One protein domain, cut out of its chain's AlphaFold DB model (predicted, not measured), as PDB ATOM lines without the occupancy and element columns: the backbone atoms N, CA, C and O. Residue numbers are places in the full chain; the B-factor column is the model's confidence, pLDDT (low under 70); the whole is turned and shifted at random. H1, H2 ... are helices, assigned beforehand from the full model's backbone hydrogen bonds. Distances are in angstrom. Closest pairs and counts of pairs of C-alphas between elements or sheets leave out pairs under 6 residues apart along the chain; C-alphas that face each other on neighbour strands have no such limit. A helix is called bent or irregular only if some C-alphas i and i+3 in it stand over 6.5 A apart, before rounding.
ATOM      1  N   ARG A  44     103.840 244.948 286.288       84.31
ATOM      2  CA  ARG A  44     104.406 243.793 285.572       84.31
ATOM      3  C   ARG A  44     105.799 243.414 286.053       84.31
ATOM      4  O   ARG A  44     106.149 242.237 286.021       84.31
ATOM      5  N   LEU A  45     106.605 244.396 286.448       86.56
ATOM      6  CA  LEU A  45     107.999 244.182 286.827       86.56
ATOM      7  C   LEU A  45     108.147 243.278 288.068       86.56
ATOM      8  O   LEU A  45     108.955 242.353 287.998       86.56
ATOM      9  N   PRO A  46     107.356 243.448 289.149       87.25
ATOM     10  CA  PRO A  46     107.410 242.548 290.299       87.25
ATOM     11  C   PRO A  46     107.062 241.112 289.928       87.25
ATOM     12  O   PRO A  46     107.761 240.213 290.368       87.25
ATOM     13  N   ASN A  47     106.070 240.897 289.056       86.25
ATOM     14  CA  ASN A  47     105.694 239.555 288.603       86.25
ATOM     15  C   ASN A  47     106.829 238.882 287.826       86.25
ATOM     16  O   ASN A  47     107.148 237.736 288.096       86.25
ATOM     17  N   LYS A  48     107.512 239.608 286.931       87.19
ATOM     18  CA  LYS A  48     108.686 239.062 286.229       87.19
ATOM     19  C   LYS A  48     109.809 238.673 287.190       87.19
ATOM     20  O   LYS A  48     110.416 237.623 287.026       87.19
ATOM     21  N   VAL A  49     110.095 239.519 288.182       88.50
ATOM     22  CA  VAL A  49     111.096 239.215 289.218       88.50
ATOM     23  C   VAL A  49     110.629 238.039 290.081       88.50
ATOM     24  O   VAL A  49     111.432 237.189 290.453       88.50
ATOM     25  N   ALA A  50     109.336 237.963 290.384       87.88
ATOM     26  CA  ALA A  50     108.766 236.874 291.153       87.88
ATOM     27  C   ALA A  50     108.879 235.539 290.412       87.88
ATOM     28  O   ALA A  50     109.328 234.569 291.013       87.88
ATOM     29  N   ASP A  51     108.571 235.513 289.118       85.00
ATOM     30  CA  ASP A  51     108.702 234.327 288.272       85.00
ATOM     31  C   ASP A  51     110.168 233.879 288.161       85.00
ATOM     32  O   ASP A  51     110.470 232.706 288.378       85.00
ATOM     33  N   GLU A  52     111.086 234.814 287.892       87.31
ATOM     34  CA  GLU A  52     112.518 234.528 287.715       87.31
ATOM     35  C   GLU A  52     113.148 233.938 288.983       87.31
ATOM     36  O   GLU A  52     113.845 232.927 288.934       87.31
ATOM     37  N   TYR A  53     112.885 234.551 290.140       83.38
ATOM     38  CA  TYR A  53     113.496 234.160 291.414       83.38
ATOM     39  C   TYR A  53     112.624 233.194 292.239       83.38
ATOM     40  O   TYR A  53     113.036 232.746 293.313       83.38
ATOM     41  N   GLY A  54     111.430 232.846 291.753       83.62
ATOM     42  CA  GLY A  54     110.493 231.923 292.396       83.62
ATOM     43  C   GLY A  54     109.842 232.455 293.677       83.62
ATOM     44  O   GLY A  54     109.692 231.692 294.637       83.62
ATOM     45  N   PHE A  55     109.484 233.742 293.718       86.50
ATOM     46  CA  PHE A  55     108.668 234.311 294.795       86.50
ATOM     47  C   PHE A  55     107.226 233.800 294.693       86.50
ATOM     48  O   PHE A  55     106.647 233.765 293.611       86.50
ATOM     49  N   ASP A  56     106.631 233.433 295.830       83.38
ATOM     50  CA  ASP A  56     105.191 233.182 295.892       83.38
ATOM     51  C   ASP A  56     104.391 234.494 295.807       83.38
ATOM     52  O   ASP A  56     104.941 235.588 295.937       83.38
ATOM     53  N   ASP A  57     103.079 234.388 295.598       80.50
ATOM     54  CA  ASP A  57     102.185 235.543 295.427       80.50
ATOM     55  C   ASP A  57     102.267 236.529 296.612       80.50
ATOM     56  O   ASP A  57     102.278 237.750 296.454       80.50
ATOM     57  N   VAL A  58     102.451 235.991 297.820       76.44
ATOM     58  CA  VAL A  58     102.576 236.773 299.053       76.44
ATOM     59  C   VAL A  58     103.908 237.534 299.106       76.44
ATOM     60  O   VAL A  58     103.954 238.688 299.532       76.44
ATOM     61  N   SER A  59     104.998 236.907 298.678       79.69
ATOM     62  CA  SER A  59     106.341 237.491 298.651       79.69
ATOM     63  C   SER A  59     106.550 238.383 297.421       79.69
ATOM     64  O   SER A  59     107.396 239.275 297.461       79.69
ATOM     65  N   CYS A  60     105.752 238.218 296.361       85.00
ATOM     66  CA  CYS A  60     105.664 239.160 295.243       85.00
ATOM     67  C   CYS A  60     105.204 240.545 295.729       85.00
ATOM     68  O   CYS A  60     105.773 241.565 295.329       85.00
ATOM     69  N   GLY A  61     104.272 240.588 296.691       87.12
ATOM     70  CA  GLY A  61     103.888 241.824 297.383       87.12
ATOM     71  C   GLY A  61     105.088 242.565 297.989       87.12
ATOM     72  O   GLY A  61     105.215 243.776 297.825       87.12
ATOM     73  N   SER A  62     106.039 241.836 298.583       89.31
ATOM     74  CA  SER A  62     107.277 242.410 299.130       89.31
ATOM     75  C   SER A  62     108.201 243.007 298.058       89.31
ATOM     76  O   SER A  62     108.874 244.009 298.309       89.31
ATOM     77  N   VAL A  63     108.237 242.424 296.856       91.31
ATOM     78  CA  VAL A  63     108.996 242.964 295.711       91.31
ATOM     79  C   VAL A  63     108.333 244.234 295.171       91.31
ATOM     80  O   VAL A  63     109.024 245.201 294.844       91.31
ATOM     81  N   LEU A  64     106.999 244.264 295.123       90.00
ATOM     82  CA  LEU A  64     106.235 245.455 294.750       90.00
ATOM     83  C   LEU A  64     106.448 246.601 295.753       90.00
ATOM     84  O   LEU A  64     106.631 247.745 295.335       90.00
ATOM     85  N   ASP A  65     106.481 246.308 297.053       89.88
ATOM     86  CA  ASP A  65     106.770 247.303 298.092       89.88
ATOM     87  C   ASP A  65     108.170 247.910 297.927       89.88
ATOM     88  O   ASP A  65     108.333 249.130 298.021       89.88
ATOM     89  N   TYR A  66     109.173 247.081 297.613       92.19
ATOM     90  CA  TYR A  66     110.515 247.558 297.279       92.19
ATOM     91  C   TYR A  66     110.499 248.487 296.059       92.19
ATOM     92  O   TYR A  66     111.064 249.583 296.108       92.19
ATOM     93  N   LEU A  67     109.825 248.084 294.977       90.69
ATOM     94  CA  LEU A  67     109.738 248.880 293.753       90.69
ATOM     95  C   LEU A  67     109.072 250.241 294.005       90.69
ATOM     96  O   LEU A  67     109.586 251.266 293.552       90.69
ATOM     97  N   ARG A  68     107.980 250.266 294.780       89.44
ATOM     98  CA  ARG A  68     107.297 251.505 295.183       89.44
ATOM     99  C   ARG A  68     108.199 252.412 296.009       89.44
ATOM    100  O   ARG A  68     108.224 253.616 295.772       89.44
ATOM    101  N   GLU A  69     108.950 251.857 296.960       91.00
ATOM    102  CA  GLU A  69     109.865 252.644 297.793       91.00
ATOM    103  C   GLU A  69     110.983 253.276 296.956       91.00
ATOM    104  O   GLU A  69     111.251 254.472 297.088       91.00
ATOM    105  N   ILE A  70     111.587 252.502 296.049       91.00
ATOM    106  CA  ILE A  70     112.599 253.010 295.118       91.00
ATOM    107  C   ILE A  70     112.016 254.101 294.228       91.00
ATOM    108  O   ILE A  70     112.632 255.156 294.088       91.00
ATOM    109  N   ARG A  71     110.818 253.894 293.675       87.81
ATOM    110  CA  ARG A  71     110.148 254.880 292.826       87.81
ATOM    111  C   ARG A  71     109.909 256.196 293.569       87.81
ATOM    112  O   ARG A  71     110.347 257.242 293.098       87.81
ATOM    113  N   VAL A  72     109.256 256.146 294.731       90.31
ATOM    114  CA  VAL A  72     108.942 257.342 295.537       90.31
ATOM    115  C   VAL A  72     110.216 258.063 295.983       90.31
ATOM    116  O   VAL A  72     110.239 259.293 296.058       90.31
ATOM    117  N   GLY A  73     111.285 257.321 296.280       90.38
ATOM    118  CA  GLY A  73     112.585 257.904 296.590       90.38
ATOM    119  C   GLY A  73     113.226 258.593 295.383       90.38
ATOM    120  O   GLY A  73     113.649 259.741 295.502       90.38
ATOM    121  N   CYS A  74     113.224 257.946 294.215       89.06
ATOM    122  CA  CYS A  74     113.774 258.490 292.969       89.06
ATOM    123  C   CYS A  74     113.011 259.710 292.439       89.06
ATOM    124  O   CYS A  74     113.622 260.587 291.835       89.06
ATOM    125  N   GLU A  75     111.699 259.796 292.685       87.31
ATOM    126  CA  GLU A  75     110.897 260.990 292.371       87.31
ATOM    127  C   GLU A  75     111.382 262.234 293.143       87.31
ATOM    128  O   GLU A  75     111.202 263.355 292.670       87.31
ATOM    129  N   LYS A  76     112.011 262.049 294.314       91.94
ATOM    130  CA  LYS A  76     112.571 263.136 295.138       91.94
ATOM    131  C   LYS A  76     114.056 263.372 294.871       91.94
ATOM    132  O   LYS A  76     114.493 264.517 294.823       91.94
ATOM    133  N   ASP A  77     114.820 262.295 294.741       92.12
ATOM    134  CA  ASP A  77     116.263 262.310 294.520       92.12
ATOM    135  C   ASP A  77     116.638 261.177 293.552       92.12
ATOM    136  O   ASP A  77     116.599 260.009 293.945       92.12
ATOM    137  N   PRO A  78     117.057 261.482 292.309       88.00
ATOM    138  CA  PRO A  78     117.444 260.466 291.329       88.00
ATOM    139  C   PRO A  78     118.556 259.520 291.804       88.00
ATOM    140  O   PRO A  78     118.668 258.399 291.310       88.00
ATOM    141  N   SER A  79     119.384 259.941 292.765       91.56
ATOM    142  CA  SER A  79     120.459 259.115 293.318       91.56
ATOM    143  C   SER A  79     119.987 258.125 294.391       91.56
ATOM    144  O   SER A  79     120.760 257.253 294.794       91.56
ATOM    145  N   PHE A  80     118.712 258.180 294.795       91.69
ATOM    146  CA  PHE A  80     118.141 257.330 295.841       91.69
ATOM    147  C   PHE A  80     118.306 255.829 295.557       91.69
ATOM    148  O   PHE A  80     118.520 255.048 296.482       91.69
ATOM    149  N   ALA A  81     118.254 255.397 294.296       88.31
ATOM    150  CA  ALA A  81     118.443 253.986 293.948       88.31
ATOM    151  C   ALA A  81     119.899 253.497 294.087       88.31
ATOM    152  O   ALA A  81     120.151 252.290 294.078       88.31
ATOM    153  N   ARG A  82     120.878 254.400 294.203       91.69
ATOM    154  CA  ARG A  82     122.297 254.037 294.174       91.69
ATOM    155  C   ARG A  82     122.659 253.150 295.368       91.69
ATOM    156  O   ARG A  82     122.490 253.532 296.519       91.69
ATOM    157  N   GLY A  83     123.188 251.962 295.075       86.75
ATOM    158  CA  GLY A  83     123.593 250.986 296.093       86.75
ATOM    159  C   GLY A  83     122.438 250.221 296.749       86.75
ATOM    160  O   GLY A  83     122.691 249.442 297.665       86.75
ATOM    161  N   ARG A  84     121.193 250.407 296.287       91.50
ATOM    162  CA  ARG A  84     120.026 249.653 296.760       91.50
ATOM    163  C   ARG A  84     119.707 248.480 295.833       91.50
ATOM    164  O   ARG A  84     119.732 248.589 294.612       91.50
ATOM    165  N   ASN A  85     119.402 247.347 296.444       92.56
ATOM    166  CA  ASN A  85     118.903 246.119 295.827       92.56
ATOM    167  C   ASN A  85     118.013 245.362 296.833       92.56
ATOM    168  O   ASN A  85     117.976 245.714 298.017       92.56
ATOM    169  N   LEU A  86     117.341 244.293 296.391       91.38
ATOM    170  CA  LEU A  86     116.447 243.483 297.234       91.38
ATOM    171  C   LEU A  86     117.116 242.967 298.521       91.38
ATOM    172  O   LEU A  86     116.469 242.940 299.563       91.38
ATOM    173  N   ILE A  87     118.408 242.619 298.486       93.06
ATOM    174  CA  ILE A  87     119.152 242.131 299.661       93.06
ATOM    175  C   ILE A  87     119.348 243.262 300.673       93.06
ATOM    176  O   ILE A  87     119.036 243.110 301.854       93.06
ATOM    177  N   THR A  88     119.838 244.418 300.221       94.25
ATOM    178  CA  THR A  88     120.038 245.587 301.096       94.25
ATOM    179  C   THR A  88     118.715 246.101 301.668       94.25
ATOM    180  O   THR A  88     118.657 246.460 302.843       94.25
ATOM    181  N   TYR A  89     117.641 246.055 300.873       93.94
ATOM    182  CA  TYR A  89     116.291 246.381 301.313       93.94
ATOM    183  C   TYR A  89     115.801 245.398 302.376       93.94
ATOM    184  O   TYR A  89     115.404 245.824 303.455       93.94
ATOM    185  N   ALA A  90     115.905 244.091 302.128       93.62
ATOM    186  CA  ALA A  90     115.534 243.060 303.093       93.62
ATOM    187  C   ALA A  90     116.278 243.228 304.427       93.62
ATOM    188  O   ALA A  90     115.656 243.235 305.490       93.62
ATOM    189  N   ALA A  91     117.593 243.458 304.370       92.81
ATOM    190  CA  ALA A  91     118.419 243.704 305.549       92.81
ATOM    191  C   ALA A  91     117.995 244.969 306.318       92.81
ATOM    192  O   ALA A  91     118.034 244.983 307.550       92.81
ATOM    193  N   GLN A  92     117.576 246.026 305.617       93.38
ATOM    194  CA  GLN A  92     117.031 247.234 306.236       93.38
ATOM    195  C   GLN A  92     115.659 246.971 306.872       93.38
ATOM    196  O   GLN A  92     115.428 247.380 308.009       93.38
ATOM    197  N   GLN A  93     114.764 246.261 306.182       92.00
ATOM    198  CA  GLN A  93     113.423 245.959 306.684       92.00
ATOM    199  C   GLN A  93     113.453 245.063 307.926       92.00
ATOM    200  O   GLN A  93     112.688 245.285 308.862       92.00
ATOM    201  N   MET A  94     114.389 244.115 307.997       90.50
ATOM    202  CA  MET A  94     114.596 243.271 309.180       90.50
ATOM    203  C   MET A  94     115.026 244.050 310.431       90.50
ATOM    204  O   MET A  94     114.832 243.565 311.542       90.50
ATOM    205  N   LYS A  95     115.591 245.255 310.272       92.50
ATOM    206  CA  LYS A  95     115.930 246.155 311.388       92.50
ATOM    207  C   LYS A  95     114.751 247.034 311.824       92.50
ATOM    208  O   LYS A  95     114.878 247.780 312.790       92.50
ATOM    209  N   SER A  96     113.625 246.990 311.109       89.25
ATOM    210  CA  SER A  96     112.435 247.771 311.441       89.25
ATOM    211  C   SER A  96     111.717 247.197 312.663       89.25
ATOM    212  O   SER A  96     111.601 245.985 312.822       89.25
ATOM    213  N   THR A  97     111.159 248.077 313.492       88.50
ATOM    214  CA  THR A  97     110.240 247.718 314.582       88.50
ATOM    215  C   THR A  97     108.840 247.339 314.093       88.50
ATOM    216  O   THR A  97     108.054 246.808 314.873       88.50
ATOM    217  N   SER A  98     108.510 247.582 312.818       92.56
ATOM    218  CA  SER A  98     107.244 247.146 312.220       92.56
ATOM    219  C   SER A  98     107.287 245.638 311.917       92.56
ATOM    220  O   SER A  98     108.146 245.208 311.140       92.56
ATOM    221  N   PRO A  99     106.357 244.833 312.474       86.94
ATOM    222  CA  PRO A  99     106.308 243.393 312.224       86.94
ATOM    223  C   PRO A  99     106.163 243.051 310.740       86.94
ATOM    224  O   PRO A  99     106.888 242.195 310.244       86.94
ATOM    225  N   ASP A 100     105.298 243.763 310.016       87.31
ATOM    226  CA  ASP A 100     105.032 243.507 308.595       87.31
ATOM    227  C   ASP A 100     106.261 243.772 307.726       87.31
ATOM    228  O   ASP A 100     106.620 242.960 306.873       87.31
ATOM    229  N   ARG A 101     106.963 244.877 307.992       88.81
ATOM    230  CA  ARG A 101     108.227 245.207 307.325       88.81
ATOM    231  C   ARG A 101     109.292 244.157 307.619       88.81
ATOM    232  O   ARG A 101     109.897 243.624 306.692       88.81
ATOM    233  N   CYS A 102     109.471 243.791 308.886       90.12
ATOM    234  CA  CYS A 102     110.425 242.755 309.272       90.12
ATOM    235  C   CYS A 102     110.117 241.408 308.592       90.12
ATOM    236  O   CYS A 102     111.017 240.773 308.036       90.12
ATOM    237  N   LEU A 103     108.845 240.997 308.554       88.19
ATOM    238  CA  LEU A 103     108.396 239.790 307.853       88.19
ATOM    239  C   LEU A 103     108.646 239.868 306.342       88.19
ATOM    240  O   LEU A 103     109.134 238.897 305.764       88.19
ATOM    241  N   SER A 104     108.372 241.013 305.719       89.25
ATOM    242  CA  SER A 104     108.646 241.269 304.300       89.25
ATOM    243  C   SER A 104     110.137 241.095 303.978       89.25
ATOM    244  O   SER A 104     110.500 240.349 303.068       89.25
ATOM    245  N   GLY A 105     111.021 241.669 304.803       90.81
ATOM    246  CA  GLY A 105     112.468 241.482 304.665       90.81
ATOM    247  C   GLY A 105     112.903 240.021 304.810       90.81
ATOM    248  O   GLY A 105     113.699 239.526 304.012       90.81
ATOM    249  N   ARG A 106     112.330 239.290 305.774       88.62
ATOM    250  CA  ARG A 106     112.614 237.857 305.961       88.62
ATOM    251  C   ARG A 106     112.168 237.016 304.766       88.62
ATOM    252  O   ARG A 106     112.920 236.133 304.369       88.62
ATOM    253  N   ARG A 107     110.997 237.294 304.185       89.44
ATOM    254  CA  ARG A 107     110.498 236.596 302.986       89.44
ATOM    255  C   ARG A 107     111.413 236.803 301.788       89.44
ATOM    256  O   ARG A 107     111.785 235.829 301.145       89.44
ATOM    257  N   ILE A 108     111.828 238.045 301.528       91.06
ATOM    258  CA  ILE A 108     112.756 238.342 300.428       91.06
ATOM    259  C   ILE A 108     114.057 237.559 300.595       91.06
ATOM    260  O   ILE A 108     114.517 236.914 299.653       91.06
ATOM    261  N   LEU A 109     114.642 237.585 301.795       90.38
ATOM    262  CA  LEU A 109     115.905 236.902 302.037       90.38
ATOM    263  C   LEU A 109     115.763 235.374 301.961       90.38
ATOM    264  O   LEU A 109     116.609 234.726 301.350       90.38
ATOM    265  N   ASP A 110     114.693 234.803 302.524       87.38
ATOM    266  CA  ASP A 110     114.410 233.363 302.448       87.38
ATOM    267  C   ASP A 110     114.274 232.898 300.992       87.38
ATOM    268  O   ASP A 110     114.915 231.923 300.596       87.38
ATOM    269  N   THR A 111     113.528 233.633 300.161       86.06
ATOM    270  CA  THR A 111     113.368 233.309 298.738       86.06
ATOM    271  C   THR A 111     114.685 233.400 297.978       86.06
ATOM    272  O   THR A 111     115.031 232.467 297.257       86.06
ATOM    273  N   LEU A 112     115.466 234.470 298.163       88.19
ATOM    274  CA  LEU A 112     116.750 234.633 297.471       88.19
ATOM    275  C   LEU A 112     117.770 233.564 297.880       88.19
ATOM    276  O   LEU A 112     118.483 233.038 297.024       88.19
ATOM    277  N   ILE A 113     117.808 233.193 299.164       83.69
ATOM    278  CA  ILE A 113     118.641 232.085 299.644       83.69
ATOM    279  C   ILE A 113     118.187 230.774 298.997       83.69
ATOM    280  O   ILE A 113     119.027 230.047 298.468       83.69
ATOM    281  N   ARG A 114     116.878 230.482 298.973       79.94
ATOM    282  CA  ARG A 114     116.328 229.276 298.326       79.94
ATOM    283  C   ARG A 114     116.585 229.237 296.824       79.94
ATOM    284  O   ARG A 114     116.837 228.158 296.294       79.94
ATOM    285  N   PHE A 115     116.503 230.371 296.136       78.06
ATOM    286  CA  PHE A 115     116.787 230.472 294.709       78.06
ATOM    287  C   PHE A 115     118.258 230.180 294.425       78.06
ATOM    288  O   PHE A 115     118.560 229.272 293.655       78.06
ATOM    289  N   ASN A 116     119.169 230.865 295.123       76.25
ATOM    290  CA  ASN A 116     120.605 230.629 294.993       76.25
ATOM    291  C   ASN A 116     120.972 229.176 295.336       76.25
ATOM    292  O   ASN A 116     121.798 228.549 294.675       76.25
ATOM    293  N   TRP A 117     120.297 228.617 296.338       65.12
ATOM    294  CA  TRP A 117     120.392 227.215 296.709       65.12
ATOM    295  C   TRP A 117     119.914 226.275 295.591       65.12
ATOM    296  O   TRP A 117     120.612 225.320 295.267       65.12
ATOM    297  N   ARG A 118     118.757 226.535 294.962       67.88
ATOM    298  CA  ARG A 118     118.243 225.738 293.830       67.88
ATOM    299  C   ARG A 118     119.156 225.823 292.608       67.88
ATOM    300  O   ARG A 118     119.423 224.781 292.021       67.88
ATOM    301  N   ALA A 119     119.642 227.017 292.273       67.44
ATOM    302  CA  ALA A 119     120.582 227.240 291.178       67.44
ATOM    303  C   ALA A 119     121.895 226.472 291.411       67.44
ATOM    304  O   ALA A 119     122.309 225.668 290.578       67.44
ATOM    305  N   SER A 120     122.467 226.601 292.615       66.06
ATOM    306  CA  SER A 120     123.644 225.823 293.024       66.06
ATOM    307  C   SER A 120     123.371 224.317 292.965       66.06
ATOM    308  O   SER A 120     124.219 223.556 292.509       66.06
ATOM    309  N   ARG A 121     122.169 223.877 293.372       64.50
ATOM    310  CA  ARG A 121     121.753 222.469 293.331       64.50
ATOM    311  C   ARG A 121     121.679 221.922 291.902       64.50
ATOM    312  O   ARG A 121     122.123 220.800 291.666       64.50
ATOM    313  N   SER A 122     121.122 222.676 290.953       70.94
ATOM    314  CA  SER A 122     121.065 222.262 289.540       70.94
ATOM    315  C   SER A 122     122.447 222.156 288.895       70.94
ATOM    316  O   SER A 122     122.637 221.343 287.995       70.94
ATOM    317  N   GLU A 123     123.420 222.919 289.391       77.94
ATOM    318  CA  GLU A 123     124.808 222.912 288.919       77.94
ATOM    319  C   GLU A 123     125.695 221.877 289.636       77.94
ATOM    320  O   GLU A 123     126.850 221.688 289.248       77.94
ATOM    321  N   LEU A 124     125.171 221.159 290.642       80.75
ATOM    322  CA  LEU A 124     125.942 220.184 291.428       80.75
ATOM    323  C   LEU A 124     126.688 219.146 290.584       80.75
ATOM    324  O   LEU A 124     127.839 218.875 290.917       80.75
TER     325      LEU A 124
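AT A GLANCE: This is residues 44 to 124 of the 411 residues of an uncharacterized protein of Oryza punctata (UniProt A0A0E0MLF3). Two long helices, H2 and H5, meet steeply in their first halves, and from there their last ends spread to opposite ends of an elongated body. H1 packs on H2 and only just reaches H5, H4 folds into a hairpin with the first half of H5, and the short H3 sits by the last turns of H2. The printed part has 81 residues with five named helices, in the order H1, H2, H3, H4, H5, and no named strand; the class is all helix, with 66 residues in the helices. By its radius of gyration of the C-alphas, 13.3 A, it is compact, and the C-alphas span 45 by 26 by 23 A.

IN THESE COORDINATES: H1 is residues 44 to 53, 14.5 A from first to last C-alpha, and begins at C-alpha 44 (104.406, 243.793, 285.572). H2 is residues 57 to 76, 29.5 A long, and ends at C-alpha 76 (112.571, 263.136, 295.138). H3, residues 78 to 81, is irregular: C-alphas 78 and 81 are 7.1 A apart. H4 is residues 86 to 93, 10.2 A long. H5, the longest helix, is residues 99 to 122, 34.3 A long, and ends at C-alpha 122 (121.065, 222.262, 289.540).

HOW THE PARTS SIT: H2 is the hub and touches the four other helices; the helix packing is mostly crossed. H1 and H2 touch, closest at the C-alphas of Pro 46 and Leu 64, 5.4 A, at a steep tilt of 52 degrees, opposite ways. Residues 70 to 74 of H2 touch H3, closest at the C-alphas of Cys 74 and Phe 80, 5.4 A. Residues 63 to 66 of H2 only just touch H4, with 3 pairs of C-alphas within 8 A, the closest those of Tyr 66 and Tyr 89, 7.1 A; the two are about perpendicular, at 86 degrees. H2 with residues 59 to 63 and H5 with residues 104 to 108 touch, closest at the C-alphas of Ser 62 and Ser 104, 5.5 A; they run opposite ways at a steep tilt of 68 degrees, only just short of about perpendicular. H4 and H5 form a helical hairpin at a shallow tilt of 29 degrees; the closest C-alphas are those of Ala 90 and Gly 105, 3.8 A. Residues 111 to 115 of H5 only just touch H1, with 3 pairs of C-alphas within 8 A, the closest those of Tyr 53 and Phe 115, 5.9 A. H1 is apart from H3 and H4, and H3 is apart from H4 and H5. Every O i to N i+4 pair is within hydrogen-bond range in H1, H4 and H5; in H2 it is 14 of 16, and H3 is too short for such a pair.

THE WHOLE: The two C-alphas farthest apart, those of Lys 76 and Leu 124, are 45.1 A apart. The printed part has no cut, and its four links are tight. The mean pLDDT of the printed part is 86.6; residues 117 to 121, in H5, are under 70.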